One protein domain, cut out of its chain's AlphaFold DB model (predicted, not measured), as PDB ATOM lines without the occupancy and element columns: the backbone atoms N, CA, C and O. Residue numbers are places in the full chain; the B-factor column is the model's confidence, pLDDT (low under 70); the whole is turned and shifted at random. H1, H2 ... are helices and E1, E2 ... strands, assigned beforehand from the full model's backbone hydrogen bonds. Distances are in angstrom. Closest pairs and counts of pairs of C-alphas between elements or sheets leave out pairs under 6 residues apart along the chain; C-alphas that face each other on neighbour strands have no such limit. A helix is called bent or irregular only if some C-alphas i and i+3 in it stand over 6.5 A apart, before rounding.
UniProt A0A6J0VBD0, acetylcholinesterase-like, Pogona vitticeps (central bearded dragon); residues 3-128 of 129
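What this domain is: This is residues 3 to 128 of the 129 residues of the protein "acetylcholinesterase-like" of Pogona vitticeps (central bearded dragon) (UniProt A0A6J0VBD0). A small three-strand sheet, E1 E2 E3, lies near the middle of a loose body, with the helices H1, H2 and H3 grouped at one end. From the other end a long helix, H4, leaves the body, and residues 109 to 128 stick out as an arm. The printed part has 126 residues with four named helices and three named strands, in the order E1 H1 H2 H3 E2 E3 H4; the mixed sheet runs E1 E2 E3. The class is mostly helix, with under half of the residues in named elements. The whole is loose and elongated, with a radius of gyration of the C-alphas of 18.5 A and spans of 60 by 36 by 24 A.

Where its parts are: E1 covers residues 11 to 13, 6.5 A long, and its C-alpha 11 is at (-4.841, -14.002, -28.035). H1 is residues 34 to 37, 5.1 A, and H2 is residues 39 to 44, 8.9 A. H3, residues 53 to 72, is 28.4 A long and begins with C-alpha 53 at (-25.378, -20.827, -33.220). E2 is residues 91 to 94, 9.4 A, and E3 is residues 100 to 102, 6.0 A. H4, residues 106 to 126, is 32.6 A long and ends with C-alpha 126 at (16.635, 14.240, -11.851). H4 is irregular: C-alphas 106 and 109 are 7.5 A apart.

How they stand to each other: E1 and E2 are parallel neighbours at 34 degrees, with N 12 and O 92 within hydrogen-bond range at 2.9 A. With H1, H2 and H3 between them they form a strand-helix-strand unit, two parallel neighbour strands joined through helices. E2 and E3 are an antiparallel hairpin, with N 93 and O 100 at 2.9 A. H1 touches H3, the closest C-alphas being those of Tyr 36 and Ser 59, 4.2 A. H1 and H2 touch only at the corner and only just, with 3 pairs of C-alphas within 8 A; the closest, Pro 35 and Ile 41, are 5.4 A apart. H3 is not on the sheet; its closest C-alpha to E2 is that of Val 62, 7.9 A from that of Ile 94. H4 touches no helix and is apart from E1 and E2. Every O i to N i+4 pair is within hydrogen-bond range in H2 and H3, and 14 of 17 in H4; H1 is too short for such a pair.

The domain as a whole: The farthest C-alphas, those of Asp 53 and Ser 128, are 60.8 A apart. The printed part has no cut. The links E1 to H1 and H3 to E2 are long, with 20 and 18 residues. The mean pLDDT of the printed part is 79.5; residues 39 to 51, 77 to 81, 103 to 107 and 121 to 128 are under 70.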
ATOM      1  N   GLU A   3      10.336 -13.951 -22.572       85.88
ATOM      2  CA  GLU A   3      11.774 -13.613 -22.480       85.88
ATOM      3  C   GLU A   3      12.542 -14.433 -21.427       85.88
ATOM      4  O   GLU A   3      13.757 -14.573 -21.505       85.88
ATOM      5  N   ALA A   4      11.831 -15.001 -20.449       89.25
ATOM      6  CA  ALA A   4      12.404 -15.869 -19.423       89.25
ATOM      7  C   ALA A   4      12.383 -17.358 -19.831       89.25
ATOM      8  O   ALA A   4      12.619 -18.225 -18.993       89.25
ATOM      9  N   GLY A   5      12.056 -17.668 -21.092       88.12
ATOM     10  CA  GLY A   5      12.047 -19.025 -21.646       88.12
ATOM     11  C   GLY A   5      10.806 -19.857 -21.317       88.12
ATOM     12  O   GLY A   5      10.784 -21.050 -21.608       88.12
ATOM     13  N   SER A   6       9.770 -19.269 -20.710       91.62
ATOM     14  CA  SER A   6       8.507 -19.978 -20.467       91.62
ATOM     15  C   SER A   6       7.625 -19.972 -21.721       91.62
ATOM     16  O   SER A   6       7.523 -18.919 -22.358       91.62
ATOM     17  N   PRO A   7       6.932 -21.081 -22.052       92.94
ATOM     18  CA  PRO A   7       5.901 -21.083 -23.085       92.94
ATOM     19  C   PRO A   7       4.812 -20.060 -22.757       92.94
ATOM     20  O   PRO A   7       4.272 -20.049 -21.651       92.94
ATOM     21  N   VAL A   8       4.502 -19.184 -23.708       94.19
ATOM     22  CA  VAL A   8       3.442 -18.180 -23.583       94.19
ATOM     23  C   VAL A   8       2.557 -18.284 -24.811       94.19
ATOM     24  O   VAL A   8       3.064 -18.400 -25.920       94.19
ATOM     25  N   PHE A   9       1.248 -18.203 -24.607       93.25
ATOM     26  CA  PHE A   9       0.248 -18.138 -25.665       93.25
ATOM     27  C   PHE A   9      -0.532 -16.840 -25.484       93.25
ATOM     28  O   PHE A   9      -0.927 -16.507 -24.366       93.25
ATOM     29  N   ALA A  10      -0.713 -16.087 -26.564       92.38
ATOM     30  CA  ALA A  10      -1.408 -14.805 -26.542       92.38
ATOM     31  C   ALA A  10      -2.574 -14.818 -27.531       92.38
ATOM     32  O   ALA A  10      -2.461 -15.405 -28.611       92.38
ATOM     33  N   TYR A  11      -3.679 -14.162 -27.168       92.12
ATOM     34  CA  TYR A  11      -4.841 -14.002 -28.035       92.12
ATOM     35  C   TYR A  11      -5.433 -12.596 -27.979       92.12
ATOM     36  O   TYR A  11      -5.193 -11.841 -27.036       92.12
ATOM     37  N   ILE A  12      -6.243 -12.281 -28.988       91.44
ATOM     38  CA  ILE A  12      -7.126 -11.116 -29.038       91.44
ATOM     39  C   ILE A  12      -8.547 -11.620 -29.267       91.44
ATOM     40  O   ILE A  12      -8.823 -12.325 -30.240       91.44
ATOM     41  N   PHE A  13      -9.455 -11.244 -28.370       92.19
ATOM     42  CA  PHE A  13     -10.876 -11.520 -28.528       92.19
ATOM     43  C   PHE A  13     -11.519 -10.427 -29.386       92.19
ATOM     44  O   PHE A  13     -11.393  -9.243 -29.078       92.19
ATOM     45  N   THR A  14     -12.174 -10.817 -30.480       92.25
ATOM     46  CA  THR A  14     -12.680  -9.875 -31.500       92.25
ATOM     47  C   THR A  14     -14.181  -9.953 -31.741       92.25
ATOM     48  O   THR A  14     -14.707  -9.195 -32.551       92.25
ATOM     49  N   HIS A  15     -14.887 -10.829 -31.025       91.44
ATOM     50  CA  HIS A  15     -16.337 -10.936 -31.139       91.44
ATOM     51  C   HIS A  15     -17.041  -9.946 -30.210       91.44
ATOM     52  O   HIS A  15     -16.704  -9.839 -29.032       91.44
ATOM     53  N   ARG A  16     -18.038  -9.228 -30.731       90.38
ATOM     54  CA  ARG A  16     -18.926  -8.384 -29.927       90.38
ATOM     55  C   ARG A  16     -20.177  -9.198 -29.580       90.38
ATOM     56  O   ARG A  16     -20.923  -9.523 -30.501       90.38
ATOM     57  N   PRO A  17     -20.436  -9.494 -28.294       86.69
ATOM     58  CA  PRO A  17     -21.583 -10.311 -27.915       86.69
ATOM     59  C   PRO A  17     -22.913  -9.655 -28.287       86.69
ATOM     60  O   PRO A  17     -23.084  -8.445 -28.092       86.69
ATOM     61  N   ALA A  18     -23.877 -10.454 -28.746       83.50
ATOM     62  CA  ALA A  18     -25.185  -9.961 -29.186       83.50
ATOM     63  C   ALA A  18     -25.985  -9.258 -28.069       83.50
ATOM     64  O   ALA A  18     -26.768  -8.350 -28.337       83.50
ATOM     65  N   PHE A  19     -25.758  -9.628 -26.804       79.25
ATOM     66  CA  PHE A  19     -26.456  -9.053 -25.648       79.25
ATOM     67  C   PHE A  19     -25.934  -7.667 -25.214       79.25
ATOM     68  O   PHE A  19     -26.471  -7.072 -24.277       79.25
ATOM     69  N   ILE A  20     -24.877  -7.134 -25.840       83.06
ATOM     70  CA  ILE A  20     -24.328  -5.819 -25.481       83.06
ATOM     71  C   ILE A  20     -25.239  -4.695 -25.993       83.06
ATOM     72  O   ILE A  20     -25.279  -4.395 -27.183       83.06
ATOM     73  N   VAL A  21     -25.895  -3.984 -25.070       85.06
ATOM     74  CA  VAL A  21     -26.815  -2.856 -25.357       85.06
ATOM     75  C   VAL A  21     -26.077  -1.508 -25.476       85.06
ATOM     76  O   VAL A  21     -26.577  -0.456 -25.081       85.06
ATOM     77  N   ALA A  22     -24.844  -1.518 -25.972       86.12
ATOM     78  CA  ALA A  22     -24.032  -0.313 -26.123       86.12
ATOM     79  C   ALA A  22     -23.986   0.134 -27.601       86.12
ATOM     80  O   ALA A  22     -24.266  -0.670 -28.487       86.12
ATOM     81  N   PRO A  23     -23.604   1.382 -27.915       91.88
ATOM     82  CA  PRO A  23     -23.334   1.782 -29.297       91.88
ATOM     83  C   PRO A  23     -22.208   0.970 -29.964       91.88
ATOM     84  O   PRO A  23     -21.280   0.521 -29.285       91.88
ATOM     85  N   ASP A  24     -22.251   0.835 -31.292       89.25
ATOM     86  CA  ASP A  24     -21.281   0.039 -32.069       89.25
ATOM     87  C   ASP A  24     -19.857   0.602 -32.033       89.25
ATOM     88  O   ASP A  24     -18.890  -0.156 -32.048       89.25
ATOM     89  N   TRP A  25     -19.704   1.926 -31.918       92.19
ATOM     90  CA  TRP A  25     -18.392   2.588 -31.892       92.19
ATOM     91  C   TRP A  25     -17.526   2.197 -30.683       92.19
ATOM     92  O   TRP A  25     -16.329   2.467 -30.676       92.19
ATOM     93  N   ILE A  26     -18.112   1.545 -29.674       91.38
ATOM     94  CA  ILE A  26     -17.386   0.990 -28.524       91.38
ATOM     95  C   ILE A  26     -16.592  -0.270 -28.917       91.38
ATOM     96  O   ILE A  26     -15.648  -0.636 -28.223       91.38
ATOM     97  N   GLY A  27     -16.939  -0.931 -30.026       91.69
ATOM     98  CA  GLY A  27     -16.249  -2.137 -30.484       91.69
ATOM     99  C   GLY A  27     -16.498  -3.330 -29.560       91.69
ATOM    100  O   GLY A  27     -17.643  -3.649 -29.253       91.69
ATOM    101  N   VAL A  28     -15.445  -4.011 -29.113       92.50
ATOM    102  CA  VAL A  28     -15.556  -5.133 -28.167       92.50
ATOM    103  C   VAL A  28     -15.303  -4.608 -26.750       92.50
ATOM    104  O   VAL A  28     -14.193  -4.149 -26.476       92.50
ATOM    105  N   PRO A  29     -16.302  -4.617 -25.845       90.88
ATOM    106  CA  PRO A  29     -16.110  -4.093 -24.499       90.88
ATOM    107  C   PRO A  29     -15.130  -4.955 -23.692       90.88
ATOM    108  O   PRO A  29     -14.959  -6.148 -23.942       90.88
ATOM    109  N   HIS A  30     -14.498  -4.348 -22.688       91.44
ATOM    110  CA  HIS A  30     -13.657  -5.076 -21.741       91.44
ATOM    111  C   HIS A  30     -14.455  -6.205 -21.068       91.44
ATOM    112  O   HIS A  30     -15.617  -6.002 -20.712       91.44
ATOM    113  N   CYS A  31     -13.826  -7.371 -20.893       89.25
ATOM    114  CA  CYS A  31     -14.437  -8.584 -20.341       89.25
ATOM    115  C   CYS A  31     -15.551  -9.221 -21.199       89.25
ATOM    116  O   CYS A  31     -16.290 -10.072 -20.697       89.25
ATOM    117  N   ALA A  32     -15.684  -8.846 -22.477       89.25
ATOM    118  CA  ALA A  32     -16.656  -9.450 -23.393       89.25
ATOM    119  C   ALA A  32     -16.463 -10.963 -23.597       89.25
ATOM    120  O   ALA A  32     -17.402 -11.651 -23.986       89.25
ATOM    121  N   GLU A  33     -15.265 -11.485 -23.337       90.62
ATOM    122  CA  GLU A  33     -14.907 -12.891 -23.497       90.62
ATOM    123  C   GLU A  33     -15.391 -13.782 -22.344       90.62
ATOM    124  O   GLU A  33     -15.595 -14.981 -22.536       90.62
ATOM    125  N   LEU A  34     -15.588 -13.219 -21.146       88.62
ATOM    126  CA  LEU A  34     -15.857 -14.003 -19.935       88.62
ATOM    127  C   LEU A  34     -17.095 -14.914 -20.042       88.62
ATOM    128  O   LEU A  34     -17.019 -16.053 -19.577       88.62
ATOM    129  N   PRO A  35     -18.216 -14.500 -20.660       86.00
ATOM    130  CA  PRO A  35     -19.383 -15.372 -20.784       86.00
ATOM    131  C   PRO A  35     -19.136 -16.626 -21.635       86.00
ATOM    132  O   PRO A  35     -19.736 -17.664 -21.369       86.00
ATOM    133  N   TYR A  36     -18.216 -16.567 -22.604       87.19
ATOM    134  CA  TYR A  36     -17.814 -17.719 -23.426       87.19
ATOM    135  C   TYR A  36     -16.877 -18.672 -22.675       87.19
ATOM    136  O   TYR A  36     -16.755 -19.838 -23.037       87.19
ATOM    137  N   LEU A  37     -16.221 -18.190 -21.614       87.56
ATOM    138  CA  LEU A  37     -15.412 -19.021 -20.723       87.56
ATOM    139  C   LEU A  37     -16.261 -19.692 -19.632       87.56
ATOM    140  O   LEU A  37     -15.978 -20.816 -19.218       87.56
ATOM    141  N   PHE A  38     -17.309 -19.010 -19.166       81.19
ATOM    142  CA  PHE A  38     -18.165 -19.453 -18.072       81.19
ATOM    143  C   PHE A  38     -19.613 -19.630 -18.550       81.19
ATOM    144  O   PHE A  38     -20.433 -18.727 -18.401       81.19
ATOM    145  N   VAL A  39     -19.955 -20.831 -19.042       62.91
ATOM    146  CA  VAL A  39     -21.308 -21.231 -19.521       62.91
ATOM    147  C   VAL A  39     -22.445 -20.777 -18.594       62.91
ATOM    148  O   VAL A  39     -23.531 -20.413 -19.046       62.91
ATOM    149  N   SER A  40     -22.185 -20.760 -17.285       56.06
ATOM    150  CA  SER A  40     -23.126 -20.315 -16.251       56.06
ATOM    151  C   SER A  40     -23.626 -18.877 -16.462       56.06
ATOM    152  O   SER A  40     -24.801 -18.604 -16.226       56.06
ATOM    153  N   ILE A  41     -22.787 -17.963 -16.966       53.94
ATOM    154  CA  ILE A  41     -23.168 -16.557 -17.186       53.94
ATOM    155  C   ILE A  41     -24.169 -16.445 -18.344       53.94
ATOM    156  O   ILE A  41     -25.158 -15.732 -18.227       53.94
ATOM    157  N   LEU A  42     -23.987 -17.210 -19.423       54.28
ATOM    158  CA  LEU A  42     -24.936 -17.230 -20.546       54.28
ATOM    159  C   LEU A  42     -26.277 -17.881 -20.173       54.28
ATOM    160  O   LEU A  42     -27.309 -17.520 -20.725       54.28
ATOM    161  N   SER A  43     -26.262 -18.812 -19.215       53.28
ATOM    162  CA  SER A  43     -27.454 -19.537 -18.748       53.28
ATOM    163  C   SER A  43     -28.287 -18.748 -17.726       53.28
ATOM    164  O   SER A  43     -29.465 -19.038 -17.540       53.28
ATOM    165  N   THR A  44     -27.669 -17.792 -17.020       51.47
ATOM    166  CA  THR A  44     -28.285 -17.013 -15.925       51.47
ATOM    167  C   THR A  44     -28.769 -15.631 -16.353       51.47
ATOM    168  O   THR A  44     -29.527 -15.001 -15.620       51.47
ATOM    169  N   LEU A  45     -28.372 -15.158 -17.536       55.06
ATOM    170  CA  LEU A  45     -28.935 -13.958 -18.146       55.06
ATOM    171  C   LEU A  45     -30.304 -14.307 -18.744       55.06
ATOM    172  O   LEU A  45     -30.394 -14.744 -19.888       55.06
ATOM    173  N   ASP A  46     -31.348 -14.154 -17.926       47.22
ATOM    174  CA  ASP A  46     -32.770 -14.348 -18.233       47.22
ATOM    175  C   ASP A  46     -33.122 -14.185 -19.722       47.22
ATOM    176  O   ASP A  46     -33.295 -13.070 -20.214       47.22
ATOM    177  N   GLY A  47     -33.238 -15.315 -20.430       44.41
ATOM    178  CA  GLY A  47     -34.049 -15.527 -21.639       44.41
ATOM    179  C   GLY A  47     -33.836 -14.625 -22.861       44.41
ATOM    180  O   GLY A  47     -34.538 -14.817 -23.851       44.41
ATOM    181  N   ASN A  48     -32.920 -13.657 -22.821       45.91
ATOM    182  CA  ASN A  48     -32.772 -12.625 -23.852       45.91
ATOM    183  C   ASN A  48     -31.340 -12.504 -24.394       45.91
ATOM    184  O   ASN A  48     -31.088 -11.711 -25.299       45.91
ATOM    185  N   ALA A  49     -30.406 -13.314 -23.888       54.53
ATOM    186  CA  ALA A  49     -29.187 -13.613 -24.623       54.53
ATOM    187  C   ALA A  49     -29.585 -14.541 -25.777       54.53
ATOM    188  O   ALA A  49     -29.636 -15.761 -25.632       54.53
ATOM    189  N   THR A  50     -29.959 -13.951 -26.911       52.47
ATOM    190  CA  THR A  50     -30.067 -14.669 -28.182       52.47
ATOM    191  C   THR A  50     -28.650 -15.102 -28.551       52.47
ATOM    192  O   THR A  50     -27.956 -14.407 -29.280       52.47
ATOM    193  N   ASN A  51     -28.188 -16.204 -27.956       62.19
ATOM    194  CA  ASN A  51     -26.931 -16.825 -28.339       62.19
ATOM    195  C   ASN A  51     -27.166 -17.415 -29.723       62.19
ATOM    196  O   ASN A  51     -27.934 -18.362 -29.880       62.19
ATOM    197  N   SER A  52     -26.571 -16.780 -30.722       73.44
ATOM    198  CA  SER A  52     -26.532 -17.321 -32.076       73.44
ATOM    199  C   SER A  52     -25.799 -18.673 -32.091       73.44
ATOM    200  O   SER A  52     -24.962 -18.929 -31.218       73.44
ATOM    201  N   ASP A  53     -26.085 -19.541 -33.068       82.38
ATOM    202  CA  ASP A  53     -25.378 -20.827 -33.220       82.38
ATOM    203  C   ASP A  53     -23.850 -20.600 -33.285       82.38
ATOM    204  O   ASP A  53     -23.052 -21.370 -32.745       82.38
ATOM    205  N   GLU A  54     -23.428 -19.479 -33.878       85.62
ATOM    206  CA  GLU A  54     -22.035 -19.047 -33.952       85.62
ATOM    207  C   GLU A  54     -21.428 -18.725 -32.575       85.62
ATOM    208  O   GLU A  54     -20.255 -19.023 -32.330       85.62
ATOM    209  N   GLU A  55     -22.203 -18.132 -31.665       86.00
ATOM    210  CA  GLU A  55     -21.780 -17.815 -30.297       86.00
ATOM    211  C   GLU A  55     -21.704 -19.055 -29.406       86.00
ATOM    212  O   GLU A  55     -20.807 -19.145 -28.560       86.00
ATOM    213  N   GLU A  56     -22.579 -20.038 -29.620       84.62
ATOM    214  CA  GLU A  56     -22.477 -21.332 -28.945       84.62
ATOM    215  C   GLU A  56     -21.207 -22.074 -29.386       84.62
ATOM    216  O   GLU A  56     -20.421 -22.518 -28.543       84.62
ATOM    217  N   ILE A  57     -20.939 -22.128 -30.695       87.12
ATOM    218  CA  ILE A  57     -19.707 -22.714 -31.243       87.12
ATOM    219  C   ILE A  57     -18.469 -21.965 -30.727       87.12
ATOM    220  O   ILE A  57     -17.452 -22.584 -30.401       87.12
ATOM    221  N   LEU A  58     -18.525 -20.634 -30.630       88.62
ATOM    222  CA  LEU A  58     -17.452 -19.832 -30.042       88.62
ATOM    223  C   LEU A  58     -17.219 -20.188 -28.567       88.62
ATOM    224  O   LEU A  58     -16.072 -20.389 -28.170       88.62
ATOM    225  N   SER A  59     -18.284 -20.321 -27.774       88.31
ATOM    226  CA  SER A  59     -18.211 -20.725 -26.363       88.31
ATOM    227  C   SER A  59     -17.556 -22.099 -26.201       88.31
ATOM    228  O   SER A  59     -16.609 -22.264 -25.427       88.31
ATOM    229  N   GLN A  60     -17.974 -23.077 -27.009       88.06
ATOM    230  CA  GLN A  60     -17.381 -24.416 -27.019       88.06
ATOM    231  C   GLN A  60     -15.882 -24.381 -27.359       88.06
ATOM    232  O   GLN A  60     -15.086 -25.020 -26.666       88.06
ATOM    233  N   ARG A  61     -15.478 -23.587 -28.362       89.62
ATOM    234  CA  ARG A  61     -14.061 -23.393 -28.723       89.62
ATOM    235  C   ARG A  61     -13.254 -22.761 -27.589       89.62
ATOM    236  O   ARG A  61     -12.201 -23.286 -27.231       89.62
ATOM    237  N   VAL A  62     -13.745 -21.673 -26.991       91.12
ATOM    238  CA  VAL A  62     -13.079 -20.988 -25.867       91.12
ATOM    239  C   VAL A  62     -12.890 -21.946 -24.692       91.12
ATOM    240  O   VAL A  62     -11.778 -22.102 -24.190       91.12
ATOM    241  N   MET A  63     -13.929 -22.677 -24.293       90.62
ATOM    242  CA  MET A  63     -13.802 -23.671 -23.225       90.62
ATOM    243  C   MET A  63     -12.792 -24.772 -23.552       90.62
ATOM    244  O   MET A  63     -12.024 -25.175 -22.675       90.62
ATOM    245  N   GLN A  64     -12.764 -25.255 -24.796       90.06
ATOM    246  CA  GLN A  64     -11.806 -26.270 -25.224       90.06
ATOM    247  C   GLN A  64     -10.365 -25.760 -25.125       90.06
ATOM    248  O   GLN A  64      -9.513 -26.472 -24.592       90.06
ATOM    249  N   TYR A  65     -10.097 -24.530 -25.572       91.94
ATOM    250  CA  TYR A  65      -8.772 -23.913 -25.485       91.94
ATOM    251  C   TYR A  65      -8.286 -23.784 -24.040       91.94
ATOM    252  O   TYR A  65      -7.176 -24.212 -23.714       91.94
ATOM    253  N   TRP A  66      -9.130 -23.277 -23.141       92.94
ATOM    254  CA  TRP A  66      -8.764 -23.145 -21.728       92.94
ATOM    255  C   TRP A  66      -8.626 -24.505 -21.044       92.94
ATOM    256  O   TRP A  66      -7.665 -24.728 -20.306       92.94
ATOM    257  N   GLY A  67      -9.546 -25.435 -21.306       92.38
ATOM    258  CA  GLY A  67      -9.505 -26.785 -20.750       92.38
ATOM    259  C   GLY A  67      -8.256 -27.552 -21.184       92.38
ATOM    260  O   GLY A  67      -7.617 -28.218 -20.366       92.38
ATOM    261  N   GLN A  68      -7.861 -27.417 -22.449       92.62
ATOM    262  CA  GLN A  68      -6.636 -28.019 -22.952       92.62
ATOM    263  C   GLN A  68      -5.400 -27.383 -22.313       92.62
ATOM    264  O   GLN A  68      -4.546 -28.121 -21.822       92.62
ATOM    265  N   PHE A  69      -5.336 -26.052 -22.235       93.94
ATOM    266  CA  PHE A  69      -4.206 -25.363 -21.615       93.94
ATOM    267  C   PHE A  69      -4.002 -25.796 -20.159       93.94
ATOM    268  O   PHE A  69      -2.885 -26.124 -19.764       93.94
ATOM    269  N   VAL A  70      -5.082 -25.896 -19.381       94.44
ATOM    270  CA  VAL A  70      -5.029 -26.397 -17.998       94.44
ATOM    271  C   VAL A  70      -4.530 -27.846 -17.938       94.44
ATOM    272  O   VAL A  70      -3.809 -28.213 -17.012       94.44
ATOM    273  N   ARG A  71      -4.894 -28.681 -18.917       93.94
ATOM    274  CA  ARG A  71      -4.553 -30.109 -18.939       93.94
ATOM    275  C   ARG A  71      -3.130 -30.396 -19.424       93.94
ATOM    276  O   ARG A  71      -2.517 -31.343 -18.938       93.94
ATOM    277  N   THR A  72      -2.632 -29.659 -20.416       92.75
ATOM    278  CA  THR A  72      -1.391 -29.996 -21.144       92.75
ATOM    279  C   THR A  72      -0.351 -28.883 -21.164       92.75
ATOM    280  O   THR A  72       0.789 -29.140 -21.544       92.75
ATOM    281  N   GLY A  73      -0.720 -27.659 -20.788       91.62
ATOM    282  CA  GLY A  73       0.121 -26.476 -20.956       91.62
ATOM    283  C   GLY A  73       0.127 -25.894 -22.375       91.62
ATOM    284  O   GLY A  73       0.853 -24.934 -22.604       91.62
ATOM    285  N   SER A  74      -0.669 -26.427 -23.313       91.50
ATOM    286  CA  SER A  74      -0.919 -25.829 -24.635       91.50
ATOM    287  C   SER A  74      -2.429 -25.692 -24.860       91.50
ATOM    288  O   SER A  74      -3.158 -26.615 -24.507       91.50
ATOM    289  N   PRO A  75      -2.930 -24.591 -25.442       91.81
ATOM    290  CA  PRO A  75      -4.339 -24.471 -25.802       91.81
ATOM    291  C   PRO A  75      -4.734 -25.346 -27.006       91.81
ATOM    292  O   PRO A  75      -5.919 -25.457 -27.292       91.81
ATOM    293  N   ASP A  76      -3.799 -26.009 -27.698       83.81
ATOM    294  CA  ASP A  76      -4.077 -26.775 -28.921       83.81
ATOM    295  C   ASP A  76      -5.069 -27.928 -28.707       83.81
ATOM    296  O   ASP A  76      -4.733 -29.007 -28.205       83.81
ATOM    297  N   GLY A  77      -6.313 -27.713 -29.131       63.84
ATOM    298  CA  GLY A  77      -7.428 -28.641 -28.940       63.84
ATOM    299  C   GLY A  77      -7.519 -29.783 -29.960       63.84
ATOM    300  O   GLY A  77      -8.493 -30.530 -29.926       63.84
ATOM    301  N   GLY A  78      -6.558 -29.923 -30.880       61.59
ATOM    302  CA  GLY A  78      -6.622 -30.910 -31.971       61.59
ATOM    303  C   GLY A  78      -7.588 -30.539 -33.108       61.59
ATOM    304  O   GLY A  78      -7.892 -31.378 -33.950       61.59
ATOM    305  N   SER A  79      -8.051 -29.286 -33.156       55.78
ATOM    306  CA  SER A  79      -9.010 -28.738 -34.132       55.78
ATOM    307  C   SER A  79      -8.394 -28.336 -35.485       55.78
ATOM    308  O   SER A  79      -9.082 -27.775 -36.334       55.78
ATOM    309  N   GLY A  80      -7.115 -28.645 -35.728       58.12
ATOM    310  CA  GLY A  80      -6.479 -28.523 -37.048       58.12
ATOM    311  C   GLY A  80      -5.760 -27.201 -37.348       58.12
ATOM    312  O   GLY A  80      -5.107 -27.114 -38.385       58.12
ATOM    313  N   LYS A  81      -5.799 -26.206 -36.451       66.81
ATOM    314  CA  LYS A  81      -4.897 -25.039 -36.479       66.81
ATOM    315  C   LYS A  81      -4.103 -24.964 -35.182       66.81
ATOM    316  O   LYS A  81      -4.683 -24.989 -34.103       66.81
ATOM    317  N   GLU A  82      -2.784 -24.907 -35.323       82.25
ATOM    318  CA  GLU A  82      -1.843 -24.772 -34.214       82.25
ATOM    319  C   GLU A  82      -1.873 -23.332 -33.696       82.25
ATOM    320  O   GLU A  82      -1.741 -22.380 -34.472       82.25
ATOM    321  N   TRP A  83      -2.070 -23.173 -32.391       89.44
ATOM    322  CA  TRP A  83      -1.938 -21.906 -31.698       89.44
ATOM    323  C   TRP A  83      -0.449 -21.686 -31.398       89.44
ATOM    324  O   TRP A  83       0.123 -22.355 -30.535       89.44
ATOM    325  N   PRO A  84       0.217 -20.741 -32.078       89.75
ATOM    326  CA  PRO A  84       1.660 -20.598 -31.968       89.75
ATOM    327  C   PRO A  84       2.084 -20.024 -30.616       89.75
ATOM    328  O   PRO A  84       1.381 -19.214 -30.001       89.75
ATOM    329  N   LEU A  85       3.303 -20.370 -30.206       91.94
ATOM    330  CA  LEU A  85       3.980 -19.702 -29.100       91.94
ATOM    331  C   LEU A  85       4.131 -18.205 -29.381       91.94
ATOM    332  O   LEU A  85       4.395 -17.776 -30.504       91.94
ATOM    333  N   TYR A  86       3.992 -17.411 -28.330       90.94
ATOM    334  CA  TYR A  86       4.124 -15.968 -28.374       90.94
ATOM    335  C   TYR A  86       5.585 -15.543 -28.565       90.94
ATOM    336  O   TYR A  86       6.456 -15.868 -27.756       90.94
ATOM    337  N   THR A  87       5.834 -14.758 -29.608       88.00
ATOM    338  CA  THR A  87       7.127 -14.196 -30.019       88.00
ATOM    339  C   THR A  87       7.257 -12.707 -29.691       88.00
ATOM    340  O   THR A  87       8.281 -12.100 -29.990       88.00
ATOM    341  N   GLY A  88       6.240 -12.101 -29.067       84.94
ATOM    342  CA  GLY A  88       6.211 -10.669 -28.745       84.94
ATOM    343  C   GLY A  88       5.284  -9.839 -29.633       84.94
ATOM    344  O   GLY A  88       4.973  -8.705 -29.273       84.94
ATOM    345  N   GLN A  89       4.854 -10.384 -30.774       82.31
ATOM    346  CA  GLN A  89       4.068  -9.661 -31.786       82.31
ATOM    347  C   GLN A  89       2.908 -10.478 -32.368       82.31
ATOM    348  O   GLN A  89       1.959  -9.896 -32.883       82.31
ATOM    349  N   ASN A  90       2.954 -11.809 -32.298       86.31
ATOM    350  CA  ASN A  90       1.887 -12.657 -32.821       86.31
ATOM    351  C   ASN A  90       0.762 -12.828 -31.797       86.31
ATOM    352  O   ASN A  90       1.006 -13.090 -30.620       86.31
ATOM    353  N   PHE A  91      -0.479 -12.750 -32.261       89.19
ATOM    354  CA  PHE A  91      -1.650 -13.013 -31.436       89.19
ATOM    355  C   PHE A  91      -2.599 -13.947 -32.171       89.19
ATOM    356  O   PHE A  91      -2.817 -13.840 -33.378       89.19
ATOM    357  N   PHE A  92      -3.190 -14.871 -31.425       90.31
ATOM    358  CA  PHE A  92      -4.250 -15.716 -31.943       90.31
ATOM    359  C   PHE A  92      -5.583 -14.973 -31.866       90.31
ATOM    360  O   PHE A  92      -5.954 -14.463 -30.808       90.31
ATOM    361  N   ARG A  93      -6.315 -14.864 -32.968       90.06
ATOM    362  CA  ARG A  93      -7.634 -14.233 -32.942       90.06
ATOM    363  C   ARG A  93      -8.702 -15.239 -32.582       90.06
ATOM    364  O   ARG A  93      -8.824 -16.284 -33.213       90.06
ATOM    365  N   ILE A  94      -9.501 -14.862 -31.591       91.12
ATOM    366  CA  ILE A  94     -10.674 -15.607 -31.156       91.12
ATOM    367  C   ILE A  94     -11.909 -14.777 -31.500       91.12
ATOM    368  O   ILE A  94     -12.026 -13.607 -31.118       91.12
ATOM    369  N   GLY A  95     -12.828 -15.380 -32.245       89.94
ATOM    370  CA  GLY A  95     -14.090 -14.778 -32.655       89.94
ATOM    371  C   GLY A  95     -14.986 -15.799 -33.349       89.94
ATOM    372  O   GLY A  95     -14.646 -16.976 -33.437       89.94
ATOM    373  N   THR A  96     -16.144 -15.364 -33.841       88.19
ATOM    374  CA  THR A  96     -17.080 -16.244 -34.564       88.19
ATOM    375  C   THR A  96     -16.514 -16.729 -35.898       88.19
ATOM    376  O   THR A  96     -16.786 -17.860 -36.294       88.19
ATOM    377  N   GLU A  97     -15.654 -15.935 -36.540       83.38
ATOM    378  CA  GLU A  97     -14.892 -16.323 -37.730       83.38
ATOM    379  C   GLU A  97     -13.931 -17.503 -37.463       83.38
ATOM    380  O   GLU A  97     -13.704 -17.924 -36.323       83.38
ATOM    381  N   GLN A  98     -13.362 -18.073 -38.533       74.38
ATOM    382  CA  GLN A  98     -12.336 -19.106 -38.384       74.38
ATOM    383  C   GLN A  98     -11.101 -18.539 -37.694       74.38
ATOM    384  O   GLN A  98     -10.610 -17.478 -38.080       74.38
ATOM    385  N   ASP A  99     -10.556 -19.305 -36.751       76.75
ATOM    386  CA  ASP A  99      -9.399 -18.880 -35.973       76.75
ATOM    387  C   ASP A  99      -8.186 -18.630 -36.876       76.75
ATOM    388  O   ASP A  99      -7.890 -19.399 -37.802       76.75
ATOM    389  N   GLN A 100      -7.485 -17.529 -36.633       74.44
ATOM    390  CA  GLN A 100      -6.335 -17.099 -37.421       74.44
ATOM    391  C   GLN A 100      -5.258 -16.562 -36.488       74.44
ATOM    392  O   GLN A 100      -5.540 -15.809 -35.556       74.44
ATOM    393  N   THR A 101      -4.012 -16.937 -36.756       74.56
ATOM    394  CA  THR A 101      -2.868 -16.223 -36.198       74.56
ATOM    395  C   THR A 101      -2.716 -14.938 -36.990       74.56
ATOM    396  O   THR A 101      -2.457 -14.990 -38.192       74.56
ATOM    397  N   GLU A 102      -2.856 -13.799 -36.326       71.88
ATOM    398  CA  GLU A 102      -2.486 -12.519 -36.913       71.88
ATOM    399  C   GLU A 102      -1.126 -12.082 -36.364       71.88
ATOM    400  O   GLU A 102      -0.870 -12.078 -35.157       71.88
ATOM    401  N   GLU A 103      -0.232 -11.716 -37.282       58.97
ATOM    402  CA  GLU A 103       1.043 -11.064 -36.956       58.97
ATOM    403  C   GLU A 103       0.863  -9.562 -36.692       58.97
ATOM    404  O   GLU A 103       1.791  -8.881 -36.253       58.97
ATOM    405  N   THR A 104      -0.329  -9.018 -36.968       57.97
ATOM    406  CA  THR A 104      -0.650  -7.609 -36.741       57.97
ATOM    407  C   THR A 104      -0.899  -7.375 -35.258       57.97
ATOM    408  O   THR A 104      -2.006  -7.432 -34.730       57.97
ATOM    409  N   SER A 105       0.208  -7.124 -34.574       58.62
ATOM    410  CA  SER A 105       0.251  -6.840 -33.157       58.62
ATOM    411  C   SER A 105      -0.524  -5.556 -32.796       58.62
ATOM    412  O   SER A 105      -0.256  -4.500 -33.376       58.62
ATOM    413  N   PRO A 106      -1.386  -5.557 -31.757       63.69
ATOM    414  CA  PRO A 106      -1.963  -4.346 -31.168       63.69
ATOM    415  C   PRO A 106      -0.910  -3.496 -30.432       63.69
ATOM    416  O   PRO A 106      -1.232  -2.480 -29.816       63.69
ATOM    417  N   THR A 107       0.370  -3.876 -30.503       67.19
ATOM    418  CA  THR A 107       1.480  -3.189 -29.841       67.19
ATOM    419  C   THR A 107       1.900  -1.882 -30.501       67.19
ATOM    420  O   THR A 107       2.898  -1.313 -30.070       67.19
ATOM    421  N   PHE A 108       1.168  -1.367 -31.497       71.75
ATOM    422  CA  PHE A 108       1.515  -0.115 -32.181       71.75
ATOM    423  C   PHE A 108       1.817   1.033 -31.199       71.75
ATOM    424  O   PHE A 108       2.763   1.789 -31.393       71.75
ATOM    425  N   TYR A 109       1.066   1.118 -30.097       79.00
ATOM    426  CA  TYR A 109       1.295   2.114 -29.045       79.00
ATOM    427  C   TYR A 109       2.119   1.603 -27.858       79.00
ATOM    428  O   TYR A 109       2.457   2.388 -26.974       79.00
ATOM    429  N   CYS A 110       2.450   0.312 -27.787       82.88
ATOM    430  CA  CYS A 110       3.187  -0.228 -26.644       82.88
ATOM    431  C   CYS A 110       4.574   0.398 -26.524       82.88
ATOM    432  O   CYS A 110       4.988   0.704 -25.411       82.88
ATOM    433  N   ASP A 111       5.267   0.628 -27.638       83.62
ATOM    434  CA  ASP A 111       6.597   1.240 -27.606       83.62
ATOM    435  C   ASP A 111       6.532   2.697 -27.150       83.62
ATOM    436  O   ASP A 111       7.342   3.122 -26.327       83.62
ATOM    437  N   PHE A 112       5.508   3.432 -27.593       85.75
ATOM    438  CA  PHE A 112       5.231   4.782 -27.113       85.75
ATOM    439  C   PHE A 112       5.017   4.810 -25.592       85.75
ATOM    440  O   PHE A 112       5.669   5.582 -24.890       85.75
ATOM    441  N   TRP A 113       4.154   3.938 -25.064       84.38
ATOM    442  CA  TRP A 113       3.878   3.889 -23.627       84.38
ATOM    443  C   TRP A 113       5.071   3.392 -22.805       84.38
ATOM    444  O   TRP A 113       5.328   3.929 -21.727       84.38
ATOM    445  N   LYS A 114       5.841   2.420 -23.311       85.31
ATOM    446  CA  LYS A 114       7.097   1.976 -22.685       85.31
ATOM    447  C   LYS A 114       8.092   3.130 -22.589       85.31
ATOM    448  O   LYS A 114       8.639   3.361 -21.515       85.31
ATOM    449  N   LEU A 115       8.282   3.872 -23.681       85.38
ATOM    450  CA  LEU A 115       9.182   5.023 -23.733       85.38
ATOM    451  C   LEU A 115       8.759   6.114 -22.744       85.38
ATOM    452  O   LEU A 115       9.593   6.602 -21.982       85.38
ATOM    453  N   LEU A 116       7.470   6.467 -22.719       85.81
ATOM    454  CA  LEU A 116       6.945   7.438 -21.756       85.81
ATOM    455  C   LEU A 116       7.182   7.002 -20.310       85.81
ATOM    456  O   LEU A 116       7.577   7.826 -19.483       85.81
ATOM    457  N   ASN A 117       6.974   5.719 -20.003       79.56
ATOM    458  CA  ASN A 117       7.200   5.208 -18.657       79.56
ATOM    459  C   ASN A 117       8.680   5.339 -18.259       79.56
ATOM    460  O   ASN A 117       8.965   5.882 -17.195       79.56
ATOM    461  N   THR A 118       9.615   4.950 -19.133       83.56
ATOM    462  CA  THR A 118      11.062   5.101 -18.889       83.56
ATOM    463  C   THR A 118      11.444   6.559 -18.632       83.56
ATOM    464  O   THR A 118      12.054   6.864 -17.611       83.56
ATOM    465  N   ILE A 119      10.999   7.485 -19.491       79.00
ATOM    466  CA  ILE A 119      11.313   8.914 -19.346       79.00
ATOM    467  C   ILE A 119      10.752   9.479 -18.038       79.00
ATOM    468  O   ILE A 119      11.424  10.265 -17.372       79.00
ATOM    469  N   SER A 120       9.534   9.096 -17.644       73.44
ATOM    470  CA  SER A 120       8.934   9.578 -16.394       73.44
ATOM    471  C   SER A 120       9.684   9.097 -15.145       73.44
ATOM    472  O   SER A 120       9.859   9.877 -14.210       73.44
ATOM    473  N   GLN A 121      10.186   7.859 -15.148       65.62
ATOM    474  CA  GLN A 121      10.976   7.302 -14.045       65.62
ATOM    475  C   GLN A 121      12.374   7.940 -13.972       65.62
ATOM    476  O   GLN A 121      12.818   8.305 -12.885       65.62
ATOM    477  N   ASP A 122      13.026   8.184 -15.112       63.12
ATOM    478  CA  ASP A 122      14.333   8.862 -15.160       63.12
ATOM    479  C   ASP A 122      14.238  10.355 -14.787       63.12
ATOM    480  O   ASP A 122      15.141  10.924 -14.166       63.12
ATOM    481  N   SER A 123      13.109  10.998 -15.100       57.12
ATOM    482  CA  SER A 123      12.851  12.401 -14.745       57.12
ATOM    483  C   SER A 123      12.595  12.593 -13.245       57.12
ATOM    484  O   SER A 123      12.951  13.636 -12.695       57.12
ATOM    485  N   LEU A 124      12.033  11.590 -12.556       52.94
ATOM    486  CA  LEU A 124      11.884  11.592 -11.092       52.94
ATOM    487  C   LEU A 124      13.240  11.473 -10.370       52.94
ATOM    488  O   LEU A 124      13.406  12.024  -9.281       52.94
ATOM    489  N   ILE A 125      14.235  10.838 -10.997       50.84
ATOM    490  CA  ILE A 125      15.609  10.767 -10.472       50.84
ATOM    491  C   ILE A 125      16.321  12.128 -10.604       50.84
ATOM    492  O   ILE A 125      17.085  12.509  -9.718       50.84
ATOM    493  N   CYS A 126      16.031  12.912 -11.649       45.47
ATOM    494  CA  CYS A 126      16.635  14.240 -11.851       45.47
ATOM    495  C   CYS A 126      16.005  15.375 -11.020       45.47
ATOM    496  O   CYS A 126      16.608  16.438 -10.911       45.47
ATOM    497  N   LEU A 127      14.826  15.174 -10.420       46.59
ATOM    498  CA  LEU A 127      14.149  16.168  -9.565       46.59
ATOM    499  C   LEU A 127      14.451  16.002  -8.061       46.59
ATOM    500  O   LEU A 127      13.793  16.620  -7.229       46.59
ATOM    501  N   SER A 128      15.445  15.175  -7.712       45.62
ATOM    502  CA  SER A 128      15.846  14.873  -6.327       45.62
ATOM    503  C   SER A 128      17.188  15.505  -5.904       45.62
ATOM    504  O   SER A 128      17.863  14.956  -5.033       45.62
TER     505      SER A 128